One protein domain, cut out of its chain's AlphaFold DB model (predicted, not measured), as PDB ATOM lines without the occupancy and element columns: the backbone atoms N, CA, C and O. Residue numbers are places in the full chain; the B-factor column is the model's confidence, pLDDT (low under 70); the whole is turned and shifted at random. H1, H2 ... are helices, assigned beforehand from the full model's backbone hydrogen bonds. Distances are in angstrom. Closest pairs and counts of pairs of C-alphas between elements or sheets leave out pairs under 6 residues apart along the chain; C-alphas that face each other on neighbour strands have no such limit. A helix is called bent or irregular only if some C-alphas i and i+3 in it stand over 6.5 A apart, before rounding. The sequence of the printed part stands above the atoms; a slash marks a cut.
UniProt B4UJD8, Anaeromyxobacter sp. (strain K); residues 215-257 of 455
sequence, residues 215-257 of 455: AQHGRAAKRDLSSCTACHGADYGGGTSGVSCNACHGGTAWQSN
ATOM      1  N   ALA A 215     -48.911  -8.805   4.775       86.69
ATOM      2  CA  ALA A 215     -50.235  -8.220   4.593       86.69
ATOM      3  C   ALA A 215     -51.025  -8.890   3.452       86.69
ATOM      4  O   ALA A 215     -52.259  -8.866   3.473       86.69
ATOM      5  N   GLN A 216     -50.329  -9.517   2.497       90.44
ATOM      6  CA  GLN A 216     -50.911 -10.234   1.365       90.44
ATOM      7  C   GLN A 216     -51.062 -11.730   1.665       90.44
ATOM      8  O   GLN A 216     -52.181 -12.181   1.938       90.44
ATOM      9  N   HIS A 217     -49.959 -12.495   1.689       90.94
ATOM     10  CA  HIS A 217     -50.043 -13.948   1.882       90.94
ATOM     11  C   HIS A 217     -50.630 -14.301   3.248       90.94
ATOM     12  O   HIS A 217     -51.421 -15.233   3.348       90.94
ATOM     13  N   GLY A 218     -50.317 -13.528   4.295       90.06
ATOM     14  CA  GLY A 218     -50.847 -13.769   5.631       90.06
ATOM     15  C   GLY A 218     -52.366 -13.613   5.668       90.06
ATOM     16  O   GLY A 218     -53.058 -14.451   6.243       90.06
ATOM     17  N   ARG A 219     -52.919 -12.576   5.022       86.62
ATOM     18  CA  ARG A 219     -54.378 -12.387   4.919       86.62
ATOM     19  C   ARG A 219     -55.045 -13.538   4.165       86.62
ATOM     20  O   ARG A 219     -56.096 -14.001   4.604       86.62
ATOM     21  N   ALA A 220     -54.448 -13.989   3.062       88.12
ATOM     22  CA  ALA A 220     -54.959 -15.113   2.280       88.12
ATOM     23  C   ALA A 220     -54.920 -16.426   3.080       88.12
ATOM     24  O   ALA A 220     -55.949 -17.085   3.219       88.12
ATOM     25  N   ALA A 221     -53.775 -16.729   3.698       89.81
ATOM     26  CA  ALA A 221     -53.557 -17.912   4.527       89.81
ATOM     27  C   ALA A 221     -54.549 -17.997   5.697       89.81
ATOM     28  O   ALA A 221     -55.100 -19.054   5.974       89.81
ATOM     29  N   LYS A 222     -54.858 -16.873   6.354       87.12
ATOM     30  CA  LYS A 222     -55.838 -16.831   7.458       87.12
ATOM     31  C   LYS A 222     -57.294 -17.024   7.014       87.12
ATOM     32  O   LYS A 222     -58.167 -17.099   7.875       87.12
ATOM     33  N   ARG A 223     -57.569 -17.044   5.706       83.88
ATOM     34  CA  ARG A 223     -58.914 -17.239   5.145       83.88
ATOM     35  C   ARG A 223     -59.156 -18.672   4.686       83.88
ATOM     36  O   ARG A 223     -60.270 -19.152   4.831       83.88
ATOM     37  N   ASP A 224     -58.139 -19.290   4.094       84.88
ATOM     38  CA  ASP A 224     -58.171 -20.671   3.616       84.88
ATOM     39  C   ASP A 224     -56.737 -21.192   3.456       84.88
ATOM     40  O   ASP A 224     -56.159 -21.184   2.367       84.88
ATOM     41  N   LEU A 225     -56.149 -21.624   4.570       88.81
ATOM     42  CA  LEU A 225     -54.795 -22.176   4.571       88.81
ATOM     43  C   LEU A 225     -54.727 -23.515   3.820       88.81
ATOM     44  O   LEU A 225     -53.708 -23.844   3.214       88.81
ATOM     45  N   SER A 226     -55.821 -24.280   3.845       88.88
ATOM     46  CA  SER A 226     -55.881 -25.626   3.278       88.88
ATOM     47  C   SER A 226     -55.645 -25.630   1.767       88.88
ATOM     48  O   SER A 226     -54.930 -26.500   1.262       88.88
ATOM     49  N   SER A 227     -56.143 -24.608   1.062       87.88
ATOM     50  CA  SER A 227     -55.936 -24.429  -0.379       87.88
ATOM     51  C   SER A 227     -54.459 -24.387  -0.789       87.88
ATOM     52  O   SER A 227     -54.103 -24.830  -1.880       87.88
ATOM     53  N   CYS A 228     -53.574 -23.919   0.096       89.06
ATOM     54  CA  CYS A 228     -52.150 -23.772  -0.191       89.06
ATOM     55  C   CYS A 228     -51.419 -25.120  -0.273       89.06
ATOM     56  O   CYS A 228     -50.384 -25.221  -0.936       89.06
ATOM     57  N   THR A 229     -51.949 -26.169   0.369       90.81
ATOM     58  CA  THR A 229     -51.298 -27.491   0.442       90.81
ATOM     59  C   THR A 229     -51.129 -28.159  -0.923       90.81
ATOM     60  O   THR A 229     -50.196 -28.942  -1.104       90.81
ATOM     61  N   ALA A 230     -51.961 -27.789  -1.905       86.81
ATOM     62  CA  ALA A 230     -51.880 -28.287  -3.276       86.81
ATOM     63  C   ALA A 230     -50.524 -27.991  -3.945       86.81
ATOM     64  O   ALA A 230     -50.053 -28.788  -4.756       86.81
ATOM     65  N   CYS A 231     -49.879 -26.874  -3.585       86.19
ATOM     66  CA  CYS A 231     -48.584 -26.467  -4.141       86.19
ATOM     67  C   CYS A 231     -47.468 -26.451  -3.086       86.19
ATOM     68  O   CYS A 231     -46.335 -26.829  -3.374       86.19
ATOM     69  N   HIS A 232     -47.774 -26.052  -1.851       89.94
ATOM     70  CA  HIS A 232     -46.784 -25.878  -0.781       89.94
ATOM     71  C   HIS A 232     -46.556 -27.139   0.064       89.94
ATOM     72  O   HIS A 232     -45.721 -27.130   0.970       89.94
ATOM     73  N   GLY A 233     -47.249 -28.234  -0.263       92.12
ATOM     74  CA  GLY A 233     -47.153 -29.513   0.431       92.12
ATOM     75  C   GLY A 233     -48.108 -29.604   1.617       92.12
ATOM     76  O   GLY A 233     -48.506 -28.596   2.200       92.12
ATOM     77  N   ALA A 234     -48.473 -30.832   1.985       91.06
ATOM     78  CA  ALA A 234     -49.387 -31.097   3.100       91.06
ATOM     79  C   ALA A 234     -48.836 -30.627   4.460       91.06
ATOM     80  O   ALA A 234     -49.603 -30.328   5.369       91.06
ATOM     81  N   ASP A 235     -47.512 -30.546   4.588       91.56
ATOM     82  CA  ASP A 235     -46.784 -30.070   5.766       91.56
ATOM     83  C   ASP A 235     -46.376 -28.586   5.672       91.56
ATOM     84  O   ASP A 235     -45.695 -28.070   6.567       91.56
ATOM     85  N   TYR A 236     -46.756 -27.906   4.581       93.50
ATOM     86  CA  TYR A 236     -46.302 -26.562   4.211       93.50
ATOM     87  C   TYR A 236     -44.769 -26.446   4.084       93.50
ATOM     88  O   TYR A 236     -44.185 -25.365   4.236       93.50
ATOM     89  N   GLY A 237     -44.104 -27.578   3.831       94.50
ATOM     90  CA  GLY A 237     -42.656 -27.721   3.756       94.50
ATOM     91  C   GLY A 237     -42.045 -27.282   2.426       94.50
ATOM     92  O   GLY A 237     -40.824 -27.215   2.331       94.50
ATOM     93  N   GLY A 238     -42.860 -26.940   1.427       89.81
ATOM     94  CA  GLY A 238     -42.420 -26.465   0.115       89.81
ATOM     95  C   GLY A 238     -43.126 -27.162  -1.040       89.81
ATOM     96  O   GLY A 238     -43.377 -26.528  -2.063       89.81
ATOM     97  N   GLY A 239     -43.513 -28.428  -0.865       89.19
ATOM     98  CA  GLY A 239     -44.244 -29.199  -1.871       89.19
ATOM     99  C   GLY A 239     -43.629 -29.100  -3.269       89.19
ATOM    100  O   GLY A 239     -42.409 -29.082  -3.428       89.19
ATOM    101  N   THR A 240     -44.485 -29.002  -4.283       81.75
ATOM    102  CA  THR A 240     -44.078 -28.790  -5.679       81.75
ATOM    103  C   THR A 240     -43.637 -27.352  -5.955       81.75
ATOM    104  O   THR A 240     -42.882 -27.121  -6.893       81.75
ATOM    105  N   SER A 241     -44.063 -26.386  -5.134       85.00
ATOM    106  CA  SER A 241     -43.679 -24.976  -5.281       85.00
ATOM    107  C   SER A 241     -42.225 -24.685  -4.891       85.00
ATOM    108  O   SER A 241     -41.679 -23.659  -5.285       85.00
ATOM    109  N   GLY A 242     -41.613 -25.533  -4.056       87.44
ATOM    110  CA  GLY A 242     -40.315 -25.281  -3.421       87.44
ATOM    111  C   GLY A 242     -40.319 -24.173  -2.352       87.44
ATOM    112  O   GLY A 242     -39.309 -23.976  -1.679       87.44
ATOM    113  N   VAL A 243     -41.436 -23.463  -2.146       89.62
ATOM    114  CA  VAL A 243     -41.547 -22.348  -1.194       89.62
ATOM    115  C   VAL A 243     -42.115 -22.845   0.132       89.62
ATOM    116  O   VAL A 243     -43.306 -23.132   0.247       89.62
ATOM    117  N   SER A 244     -41.255 -22.944   1.144       93.00
ATOM    118  CA  SER A 244     -41.602 -23.467   2.469       93.00
ATOM    119  C   SER A 244     -42.095 -22.371   3.413       93.00
ATOM    120  O   SER A 244     -41.357 -21.435   3.723       93.00
ATOM    121  N   CYS A 245     -43.302 -22.524   3.960       93.12
ATOM    122  CA  CYS A 245     -43.793 -21.657   5.037       93.12
ATOM    123  C   CYS A 245     -42.932 -21.824   6.296       93.12
ATOM    124  O   CYS A 245     -42.614 -20.859   6.994       93.12
ATOM    125  N   ASN A 246     -42.500 -23.060   6.553       92.94
ATOM    126  CA  ASN A 246     -41.715 -23.428   7.728       92.94
ATOM    127  C   ASN A 246     -40.315 -22.786   7.718       92.94
ATOM    128  O   ASN A 246     -39.741 -22.561   8.783       92.94
ATOM    129  N   ALA A 247     -39.782 -22.435   6.542       92.94
ATOM    130  CA  ALA A 247     -38.495 -21.750   6.425       92.94
ATOM    131  C   ALA A 247     -38.527 -20.323   6.998       92.94
ATOM    132  O   ALA A 247     -37.555 -19.891   7.615       92.94
ATOM    133  N   CYS A 248     -39.641 -19.600   6.840       90.50
ATOM    134  CA  CYS A 248     -39.786 -18.234   7.356       90.50
ATOM    135  C   CYS A 248     -40.473 -18.180   8.728       90.50
ATOM    136  O   CYS A 248     -40.193 -17.280   9.517       90.50
ATOM    137  N   HIS A 249     -41.344 -19.141   9.046       89.81
ATOM    138  CA  HIS A 249     -42.132 -19.153  10.286       89.81
ATOM    139  C   HIS A 249     -41.517 -19.985  11.422       89.81
ATOM    140  O   HIS A 249     -42.225 -20.446  12.316       89.81
ATOM    141  N   GLY A 250     -40.191 -20.146  11.422       84.19
ATOM    142  CA  GLY A 250     -39.470 -20.754  12.543       84.19
ATOM    143  C   GLY A 250     -39.739 -22.254  12.714       84.19
ATOM    144  O   GLY A 250     -39.840 -22.736  13.841       84.19
ATOM    145  N   GLY A 251     -39.861 -22.993  11.609       89.12
ATOM    146  CA  GLY A 251     -40.115 -24.435  11.598       89.12
ATOM    147  C   GLY A 251     -41.604 -24.775  11.581       89.12
ATOM    148  O   GLY A 251     -42.404 -24.035  11.027       89.12
ATOM    149  N   THR A 252     -41.990 -25.908  12.169       90.06
ATOM    150  CA  THR A 252     -43.393 -26.367  12.234       90.06
ATOM    151  C   THR A 252     -44.138 -25.863  13.472       90.06
ATOM    152  O   THR A 252     -45.351 -26.019  13.570       90.06
ATOM    153  N   ALA A 253     -43.442 -25.219  14.416       85.81
ATOM    154  CA  ALA A 253     -44.007 -24.802  15.700       85.81
ATOM    155  C   ALA A 253     -45.156 -23.786  15.571       85.81
ATOM    156  O   ALA A 253     -46.046 -23.750  16.423       85.81
ATOM    157  N   TRP A 254     -45.169 -22.972  14.507       87.81
ATOM    158  CA  TRP A 254     -46.264 -22.035  14.247       87.81
ATOM    159  C   TRP A 254     -47.605 -22.748  14.031       87.81
ATOM    160  O   TRP A 254     -48.641 -22.195  14.390       87.81
ATOM    161  N   GLN A 255     -47.588 -23.984  13.517       87.62
ATOM    162  CA  GLN A 255     -48.795 -24.748  13.191       87.62
ATOM    163  C   GLN A 255     -49.606 -25.126  14.439       87.62
ATOM    164  O   GLN A 255     -50.820 -25.287  14.367       87.62
ATOM    165  N   SER A 256     -48.952 -25.214  15.599       83.62
ATOM    166  CA  SER A 256     -49.580 -25.495  16.896       83.62
ATOM    167  C   SER A 256     -49.594 -24.289  17.846       83.62
ATOM    168  O   SER A 256     -49.997 -24.415  19.001       83.62
ATOM    169  N   ASN A 257     -49.120 -23.120  17.407       87.81
ATOM    170  CA  ASN A 257     -49.065 -21.913  18.226       87.81
ATOM    171  C   ASN A 257     -50.314 -21.057  17.988       87.81
ATOM    172  O   ASN A 257     -50.369 -20.284  17.037       87.81
TER     173      ASN A 257
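This is residues 215 to 257 of the 455 residues of a protein of Anaeromyxobacter sp. (strain K) (UniProt B4UJD8). Four very short helices are strung along a chain that bends round in an open C, with H1 near one tip, H2 at the turn after it, H3 farther round and H4 near the other tip; the contacts between them are few, and no helix touches another. Between H2 and H3 a long looped stretch without a named element, residues 233 to 244, fills out the back of the C. The printed part has 43 residues, with four named helices in the order H1, H2, H3, H4 and no named strand. The class is all helix, though the helices hold 20 of the 43 printed residues, under half. The whole is compact by its radius of gyration of the C-alphas, 9.8 A, and its C-alphas span 22 by 20 by 16 A.

Along the printed part, H1, residues 217 to 221, comes first, and a tight link of 4 residues joins it to H2, residues 226 to 232. H1 and H2 are close but not clearly touching: their closest C-alphas are those of Ala 221 and Cys 228, 7.7 A apart, with a centre-to-centre distance of 12.3 A. A long link of 12 residues runs from H2 to H3, residues 245 to 248. H2 and H3 are likewise close but not clearly touching, with the C-alphas of His 232 and Cys 245 closest at 7.8 A and the centres 13.9 A apart. A second tight link, again of 4 residues, joins H3 to H4, residues 253 to 256. H3 and H4 are only just apart, with their closest C-alphas at 8.1 A. H1 and H3 are apart, as are H1 and H4, and H2 and H4. In the backbone of H1, every O i to N i+4 pair is within hydrogen-bond range. In H2, 1 of 3 such pairs and 2 of 4 O i to N i+3 pairs are within range, while H3 and H4, of four residues each, are too short for an O i to N i+4 pair, and in each the one O i to N i+3 pair is within range.

H1 runs from His 217, whose C-alpha is at (-50.043, -13.948, 1.882), to Ala 221, and measures 5.9 A from first to last C-alpha. H2, from Ser 226 to His 232, is the longest helix, with 7 residues and 10.0 A from first to last C-alpha. H2 is neither bent nor irregular, but only just: C-alphas 227 and 230 are 6.3 A apart. H3, from Cys 245 to Cys 248, measures 5.8 A and begins with C-alpha 245 at (-43.793, -21.657, 5.037). H4, from Ala 253 to Ser 256, measures 5.7 A and ends with C-alpha 256 at (-49.580, -25.495, 16.896).

The outline is rounded by its three spans. The two C-alphas farthest apart are those of Thr 240, in the long link, and Asn 257, the last printed residue, at 25.4 A. The first and last printed C-alphas, those of Ala 215 and Asn 257, are 19.4 A apart. The C-alphas of residues 233 to 244 lie 4 to 12 A from the mean of the C-alphas. The link from H2 to H3 is long, and the other two links are tight. The printed part has no cut, and it is residues 215 to 257 of a full chain of 455 residues. The mean pLDDT of the printed part is 88.9, and no printed residue is under 70. The mean pLDDT is 92 in H3 and 86 in H4.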